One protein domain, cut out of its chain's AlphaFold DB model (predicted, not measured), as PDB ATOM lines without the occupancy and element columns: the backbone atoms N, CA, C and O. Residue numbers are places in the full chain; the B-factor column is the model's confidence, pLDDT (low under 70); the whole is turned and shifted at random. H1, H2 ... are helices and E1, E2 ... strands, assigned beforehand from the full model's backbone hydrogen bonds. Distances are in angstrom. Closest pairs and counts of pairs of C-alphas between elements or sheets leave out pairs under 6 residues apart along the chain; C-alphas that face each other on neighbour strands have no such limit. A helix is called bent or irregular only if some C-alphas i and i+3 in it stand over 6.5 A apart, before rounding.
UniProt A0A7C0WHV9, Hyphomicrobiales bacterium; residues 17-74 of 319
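This is residues 17 to 74 of the 319 residues of a protein of Hyphomicrobiales bacterium (UniProt A0A7C0WHV9). A long, narrow, twisted ribbon of two antiparallel strands, E1 and E2, runs through the model, with helix H1 folded back near one end of it and helix H2 at the other end, beside the last residues of E1. The short helix H3 sits near that same end, and the two strands are joined through H2 and H3. The printed part has 58 residues, with three named helices and two named strands in the order H1, E1, H2, H3, E2; the sheet's order is E1 - E2, and the class is mixed, helices and strands. The whole is loose, with a radius of gyration of the C-alphas of 13.9 A, and elongated, spanning 41 by 21 by 16 A.

Begin with strand E1, residues 28 to 37: find C-alpha 28 at (195.214, 260.530, 195.332) and go 24.1 A to C-alpha 37 at (179.228, 242.463, 195.643). On the way E1 bends by 65 degrees at residue 31. Its partner E2, residues 66 to 73, covers 22.8 A and ends with C-alpha 73 at (199.313, 258.836, 194.880). Before E1 look for H1, residues 17 to 25, 12.3 A long. After E1 come H2, residues 43 to 54, 14.8 A long, and H3, residues 60 to 63, 5.5 A long. H2 is irregular: C-alphas 44 and 47 are 7.4 A apart.

E1 and E2 are antiparallel neighbours, with 160 degrees between their directions. Look at N 31 and O 70, 2.8 A apart, and at N 68 and O 34, also 2.8 A apart, both within hydrogen-bond range. From H1, the closest C-alphas to E1 are those of Glu 20 and Thr 30, at 6.4 A, and the closest to E2 are those of Leu 23 and Ala 71, at 7.4 A. At the other end, the closest C-alphas of E1 and H2 are those of Gln 37 and Asn 51, 5.4 A apart. For E1 and H3 they are those of Asn 35 and Arg 61, at 5.6 A. H2 and H3 are close but not clearly touching, with the C-alphas of Ile 54 and Ile 60 at 7.1 A. H1 is apart from H2 and from H3, and H2 is apart from E2. In H1 every O i to N i+4 pair is within hydrogen-bond range, in H2 6 of 8 are, and H3 is too short for such a pair.

The two C-alphas farthest apart are those of Leu 44 and Ala 74, at 42.2 A. The printed part runs from residue 17 to 74 with no cut, and its four links between named elements are tight. In the B-factor column you will find a mean pLDDT of 89.1 for the printed part, and no printed residue is under 70.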
ATOM      1  N   ALA A  17     181.152 259.069 194.221       90.31
ATOM      2  CA  ALA A  17     181.684 260.359 193.787       90.31
ATOM      3  C   ALA A  17     182.306 261.137 194.960       90.31
ATOM      4  O   ALA A  17     183.372 261.722 194.798       90.31
ATOM      5  N   ASP A  18     181.706 261.065 196.154       92.06
ATOM      6  CA  ASP A  18     182.271 261.678 197.366       92.06
ATOM      7  C   ASP A  18     183.614 261.037 197.730       92.06
ATOM      8  O   ASP A  18     184.571 261.727 198.071       92.06
ATOM      9  N   ILE A  19     183.717 259.709 197.594       90.75
ATOM     10  CA  ILE A  19     184.970 258.976 197.825       90.75
ATOM     11  C   ILE A  19     186.052 259.426 196.836       90.75
ATOM     12  O   ILE A  19     187.182 259.680 197.246       90.75
ATOM     13  N   GLU A  20     185.723 259.538 195.548       92.31
ATOM     14  CA  GLU A  20     186.655 260.016 194.517       92.31
ATOM     15  C   GLU A  20     187.120 261.454 194.798       92.31
ATOM     16  O   GLU A  20     188.311 261.745 194.686       92.31
ATOM     17  N   MET A  21     186.212 262.327 195.241       93.81
ATOM     18  CA  MET A  21     186.541 263.693 195.650       93.81
ATOM     19  C   MET A  21     187.475 263.718 196.867       93.81
ATOM     20  O   MET A  21     188.465 264.446 196.860       93.81
ATOM     21  N   PHE A  22     187.214 262.914 197.902       93.62
ATOM     22  CA  PHE A  22     188.084 262.846 199.082       93.62
ATOM     23  C   PHE A  22     189.470 262.283 198.765       93.62
ATOM     24  O   PHE A  22     190.461 262.757 199.323       93.62
ATOM     25  N   LEU A  23     189.553 261.308 197.856       93.19
ATOM     26  CA  LEU A  23     190.827 260.816 197.337       93.19
ATOM     27  C   LEU A  23     191.594 261.948 196.648       93.19
ATOM     28  O   LEU A  23     192.739 262.196 197.018       93.19
ATOM     29  N   ALA A  24     190.944 262.687 195.745       91.88
ATOM     30  CA  ALA A  24     191.555 263.821 195.048       91.88
ATOM     31  C   ALA A  24     192.064 264.901 196.017       91.88
ATOM     32  O   ALA A  24     193.210 265.329 195.909       91.88
ATOM     33  N   LEU A  25     191.256 265.280 197.015       94.00
ATOM     34  CA  LEU A  25     191.650 266.239 198.060       94.00
ATOM     35  C   LEU A  25     192.835 265.758 198.906       94.00
ATOM     36  O   LEU A  25     193.566 266.573 199.460       94.00
ATOM     37  N   SER A  26     193.032 264.443 198.999       93.25
ATOM     38  CA  SER A  26     194.126 263.823 199.753       93.25
ATOM     39  C   SER A  26     195.370 263.558 198.895       93.25
ATOM     40  O   SER A  26     196.262 262.836 199.336       93.25
ATOM     41  N   GLY A  27     195.428 264.083 197.665       90.81
ATOM     42  CA  GLY A  27     196.546 263.853 196.745       90.81
ATOM     43  C   GLY A  27     196.541 262.464 196.104       90.81
ATOM     44  O   GLY A  27     197.586 261.974 195.683       90.81
ATOM     45  N   PHE A  28     195.382 261.803 196.029       91.94
ATOM     46  CA  PHE A  28     195.214 260.530 195.332       91.94
ATOM     47  C   PHE A  28     194.376 260.686 194.071       91.94
ATOM     48  O   PHE A  28     193.346 261.350 194.051       91.94
ATOM     49  N   GLU A  29     194.766 259.978 193.024       90.62
ATOM     50  CA  GLU A  29     193.991 259.869 191.803       90.62
ATOM     51  C   GLU A  29     193.347 258.486 191.693       90.62
ATOM     52  O   GLU A  29     194.017 257.458 191.814       90.62
ATOM     53  N   THR A  30     192.044 258.452 191.414       92.25
ATOM     54  CA  THR A  30     191.320 257.202 191.171       92.25
ATOM     55  C   THR A  30     191.701 256.622 189.812       92.25
ATOM     56  O   THR A  30     191.474 257.234 188.773       92.25
ATOM     57  N   VAL A  31     192.239 255.404 189.813       92.75
ATOM     58  CA  VAL A  31     192.622 254.674 188.598       92.75
ATOM     59  C   VAL A  31     191.440 253.903 188.027       92.75
ATOM     60  O   VAL A  31     191.170 253.946 186.828       92.75
ATOM     61  N   LYS A  32     190.729 253.160 188.880       91.50
ATOM     62  CA  LYS A  32     189.549 252.402 188.463       91.50
ATOM     63  C   LYS A  32     188.561 252.224 189.596       91.50
ATOM     64  O   LYS A  32     188.923 252.185 190.771       91.50
ATOM     65  N   LYS A  33     187.312 252.011 189.203       91.56
ATOM     66  CA  LYS A  33     186.197 251.726 190.096       91.56
ATOM     67  C   LYS A  33     185.445 250.504 189.616       91.56
ATOM     68  O   LYS A  33     185.224 250.320 188.420       91.56
ATOM     69  N   GLU A  34     185.039 249.665 190.554       90.50
ATOM     70  CA  GLU A  34     184.309 248.445 190.250       90.50
ATOM     71  C   GLU A  34     183.242 248.148 191.300       90.50
ATOM     72  O   GLU A  34     183.493 248.172 192.501       90.50
ATOM     73  N   ASN A  35     182.054 247.785 190.827       89.75
ATOM     74  CA  ASN A  35     180.981 247.272 191.663       89.75
ATOM     75  C   ASN A  35     180.997 245.740 191.577       89.75
ATOM     76  O   ASN A  35     180.967 245.196 190.472       89.75
ATOM     77  N   ARG A  36     181.088 245.048 192.720       85.81
ATOM     78  CA  ARG A  36     181.430 243.605 192.743       85.81
ATOM     79  C   ARG A  36     180.595 242.722 193.652       85.81
ATOM     80  O   ARG A  36     180.602 241.511 193.467       85.81
ATOM     81  N   GLN A  37     179.943 243.278 194.665       88.50
ATOM     82  CA  GLN A  37     179.228 242.463 195.643       88.50
ATOM     83  C   GLN A  37     177.741 242.769 195.596       88.50
ATOM     84  O   GLN A  37     177.332 243.845 196.015       88.50
ATOM     85  N   LEU A  38     176.952 241.812 195.117       90.19
ATOM     86  CA  LEU A  38     175.492 241.870 195.103       90.19
ATOM     87  C   LEU A  38     174.908 241.295 196.397       90.19
ATOM     88  O   LEU A  38     174.079 241.929 197.039       90.19
ATOM     89  N   LEU A  39     175.393 240.125 196.824       88.88
ATOM     90  CA  LEU A  39     174.944 239.444 198.039       88.88
ATOM     91  C   LEU A  39     176.073 239.392 199.078       88.88
ATOM     92  O   LEU A  39     176.963 238.549 198.978       88.88
ATOM     93  N   PRO A  40     176.070 240.246 200.115       84.00
ATOM     94  CA  PRO A  40     177.143 240.262 201.113       84.00
ATOM     95  C   PRO A  40     177.139 239.024 202.025       84.00
ATOM     96  O   PRO A  40     178.159 238.699 202.634       84.00
ATOM     97  N   LYS A  41     176.006 238.314 202.124       85.19
ATOM     98  CA  LYS A  41     175.861 237.087 202.919       85.19
ATOM     99  C   LYS A  41     176.260 235.863 202.093       85.19
ATOM    100  O   LYS A  41     175.847 235.730 200.947       85.19
ATOM    101  N   ARG A  42     177.007 234.929 202.696       78.88
ATOM    102  CA  ARG A  42     177.486 233.713 202.009       78.88
ATOM    103  C   ARG A  42     176.365 232.734 201.634       78.88
ATOM    104  O   ARG A  42     176.563 232.008 200.670       78.88
ATOM    105  N   LEU A  43     175.223 232.727 202.343       81.12
ATOM    106  CA  LEU A  43     174.033 231.881 202.085       81.12
ATOM    107  C   LEU A  43     174.396 230.449 201.626       81.12
ATOM    108  O   LEU A  43     174.119 230.078 200.492       81.12
ATOM    109  N   LEU A  44     175.097 229.678 202.469       84.12
ATOM    110  CA  LEU A  44     175.575 228.316 202.144       84.12
ATOM    111  C   LEU A  44     176.402 228.211 200.838       84.12
ATOM    112  O   LEU A  44     176.377 227.202 200.148       84.12
ATOM    113  N   GLY A  45     177.142 229.264 200.480       83.69
ATOM    114  CA  GLY A  45     177.958 229.329 199.262       83.69
ATOM    115  C   GLY A  45     177.244 229.954 198.060       83.69
ATOM    116  O   GLY A  45     177.920 230.426 197.143       83.69
ATOM    117  N   LEU A  46     175.911 230.072 198.088       87.06
ATOM    118  CA  LEU A  46     175.135 230.717 197.024       87.06
ATOM    119  C   LEU A  46     175.553 232.179 196.831       87.06
ATOM    120  O   LEU A  46     175.713 232.631 195.703       87.06
ATOM    121  N   GLY A  47     175.814 232.904 197.922       86.50
ATOM    122  CA  GLY A  47     176.292 234.285 197.845       86.50
ATOM    123  C   GLY A  47     177.627 234.404 197.109       86.50
ATOM    124  O   GLY A  47     177.827 235.340 196.338       86.50
ATOM    125  N   THR A  48     178.526 233.430 197.279       86.75
ATOM    126  CA  THR A  48     179.803 233.380 196.554       86.75
ATOM    127  C   THR A  48     179.579 233.154 195.060       86.75
ATOM    128  O   THR A  48     180.170 233.861 194.248       86.75
ATOM    129  N   LEU A  49     178.692 232.227 194.685       88.31
ATOM    130  CA  LEU A  49     178.359 231.961 193.282       88.31
ATOM    131  C   LEU A  49     177.704 233.176 192.615       88.31
ATOM    132  O   LEU A  49     178.128 233.593 191.540       88.31
ATOM    133  N   VAL A  50     176.728 233.798 193.281       89.69
ATOM    134  CA  VAL A  50     176.050 235.000 192.779       89.69
ATOM    135  C   VAL A  50     177.048 236.146 192.608       89.69
ATOM    136  O   VAL A  50     177.092 236.760 191.547       89.69
ATOM    137  N   ASN A  51     177.907 236.411 193.595       90.44
ATOM    138  CA  ASN A  51     178.907 237.477 193.475       90.44
ATOM    139  C   ASN A  51     179.965 237.205 192.402       90.44
ATOM    140  O   ASN A  51     180.495 238.144 191.817       90.44
ATOM    141  N   ARG A  52     180.279 235.938 192.132       89.25
ATOM    142  CA  ARG A  52     181.294 235.569 191.145       89.25
ATOM    143  C   ARG A  52     180.765 235.572 189.713       89.25
ATOM    144  O   ARG A  52     181.467 236.015 188.811       89.25
ATOM    145  N   PHE A  53     179.559 235.056 189.494       89.75
ATOM    146  CA  PHE A  53     179.023 234.818 188.150       89.75
ATOM    147  C   PHE A  53     177.955 235.828 187.731       89.75
ATOM    148  O   PHE A  53     177.857 236.146 186.550       89.75
ATOM    149  N   ILE A  54     177.169 236.344 188.681       89.50
ATOM    150  CA  ILE A  54     176.006 237.198 188.397       89.50
ATOM    151  C   ILE A  54     176.330 238.672 188.645       89.50
ATOM    152  O   ILE A  54     176.076 239.509 187.784       89.50
ATOM    153  N   ALA A  55     176.938 239.002 189.786       89.44
ATOM    154  CA  ALA A  55     177.251 240.383 190.153       89.44
ATOM    155  C   ALA A  55     178.116 241.136 189.123       89.44
ATOM    156  O   ALA A  55     177.851 242.319 188.909       89.44
ATOM    157  N   PRO A  56     179.100 240.513 188.441       89.31
ATOM    158  CA  PRO A  56     179.902 241.238 187.470       89.31
ATOM    159  C   PRO A  56     179.135 241.579 186.194       89.31
ATOM    160  O   PRO A  56     179.570 242.497 185.500       89.31
ATOM    161  N   LEU A  57     178.040 240.873 185.868       89.31
ATOM    162  CA  LEU A  57     177.344 240.987 184.582       89.31
ATOM    163  C   LEU A  57     176.962 242.442 184.257       89.31
ATOM    164  O   LEU A  57     176.646 243.227 185.165       89.31
ATOM    165  N   PRO A  58     176.969 242.823 182.962       84.94
ATOM    166  CA  PRO A  58     176.437 244.112 182.540       84.94
ATOM    167  C   PRO A  58     175.029 244.324 183.109       84.94
ATOM    168  O   PRO A  58     174.262 243.373 183.243       84.94
ATOM    169  N   LEU A  59     174.697 245.571 183.453       87.19
ATOM    170  CA  LEU A  59     173.452 245.982 184.128       87.19
ATOM    171  C   LEU A  59     173.338 245.521 185.597       87.19
ATOM    172  O   LEU A  59     173.135 246.362 186.469       87.19
ATOM    173  N   ILE A  60     173.569 244.240 185.902       90.25
ATOM    174  CA  ILE A  60     173.451 243.692 187.269       90.25
ATOM    175  C   ILE A  60     174.469 244.306 188.231       90.25
ATOM    176  O   ILE A  60     174.148 244.572 189.390       90.25
ATOM    177  N   ARG A  61     175.676 244.626 187.751       87.19
ATOM    178  CA  ARG A  61     176.692 245.318 188.560       87.19
ATOM    179  C   ARG A  61     176.218 246.654 189.150       87.19
ATOM    180  O   ARG A  61     176.796 247.129 190.125       87.19
ATOM    181  N   GLY A  62     175.197 247.284 188.560       86.50
ATOM    182  CA  GLY A  62     174.596 248.512 189.087       86.50
ATOM    183  C   GLY A  62     173.840 248.291 190.401       86.50
ATOM    184  O   GLY A  62     173.731 249.214 191.194       86.50
ATOM    185  N   LEU A  63     173.391 247.059 190.653       90.75
ATOM    186  CA  LEU A  63     172.655 246.657 191.855       90.75
ATOM    187  C   LEU A  63     173.574 246.181 192.989       90.75
ATOM    188  O   LEU A  63     173.106 245.824 194.068       90.75
ATOM    189  N   CYS A  64     174.885 246.121 192.750       90.81
ATOM    190  CA  CYS A  64     175.839 245.707 193.768       90.81
ATOM    191  C   CYS A  64     175.881 246.708 194.928       90.81
ATOM    192  O   CYS A  64     175.998 247.911 194.729       90.81
ATOM    193  N   VAL A  65     175.885 246.177 196.147       89.25
ATOM    194  CA  VAL A  65     175.893 246.941 197.399       89.25
ATOM    195  C   VAL A  65     177.291 247.387 197.837       89.25
ATOM    196  O   VAL A  65     177.412 248.170 198.774       89.25
ATOM    197  N   ARG A  66     178.361 246.887 197.197       88.25
ATOM    198  CA  ARG A  66     179.737 247.360 197.435       88.25
ATOM    199  C   ARG A  66     180.434 247.810 196.161       88.25
ATOM    200  O   ARG A  66     180.528 247.051 195.189       88.25
ATOM    201  N   THR A  67     181.012 249.000 196.271       87.62
ATOM    202  CA  THR A  67     181.882 249.641 195.289       87.62
ATOM    203  C   THR A  67     183.310 249.630 195.815       87.62
ATOM    204  O   THR A  67     183.554 249.968 196.972       87.62
ATOM    205  N   TYR A  68     184.249 249.251 194.962       90.00
ATOM    206  CA  TYR A  68     185.679 249.288 195.223       90.00
ATOM    207  C   TYR A  68     186.289 250.370 194.339       90.00
ATOM    208  O   TYR A  68     186.019 250.404 193.137       90.00
ATOM    209  N   ALA A  69     187.111 251.232 194.924       92.00
ATOM    210  CA  ALA A  69     187.931 252.192 194.200       92.00
ATOM    211  C   ALA A  69     189.400 251.820 194.405       92.00
ATOM    212  O   ALA A  69     189.813 251.485 195.516       92.00
ATOM    213  N   VAL A  70     190.173 251.851 193.326       92.88
ATOM    214  CA  VAL A  70     191.630 251.750 193.370       92.88
ATOM    215  C   VAL A  70     192.168 253.122 193.022       92.88
ATOM    216  O   VAL A  70     191.839 253.657 191.963       92.88
ATOM    217  N   ALA A  71     192.984 253.674 193.911       92.75
ATOM    218  CA  ALA A  71     193.592 254.981 193.748       92.75
ATOM    219  C   ALA A  71     195.106 254.895 193.938       92.75
ATOM    220  O   ALA A  71     195.604 254.001 194.626       92.75
ATOM    221  N   ARG A  72     195.821 255.825 193.315       88.56
ATOM    222  CA  ARG A  72     197.277 255.976 193.394       88.56
ATOM    223  C   ARG A  72     197.622 257.346 193.962       88.56
ATOM    224  O   ARG A  72     196.828 258.266 193.810       88.56
ATOM    225  N   GLY A  73     198.801 257.502 194.556       88.12
ATOM    226  CA  GLY A  73     199.313 258.836 194.880       88.12
ATOM    227  C   GLY A  73     199.542 259.650 193.600       88.12
ATOM    228  O   GLY A  73     200.049 259.117 192.607       88.12
ATOM    229  N   ALA A  74     199.143 260.919 193.611       76.31
ATOM    230  CA  ALA A  74     199.342 261.842 192.497       76.31
ATOM    231  C   ALA A  74     200.832 262.191 192.318       76.31
ATOM    232  O   ALA A  74     201.310 262.241 191.187       76.31
TER     233      ALA A  74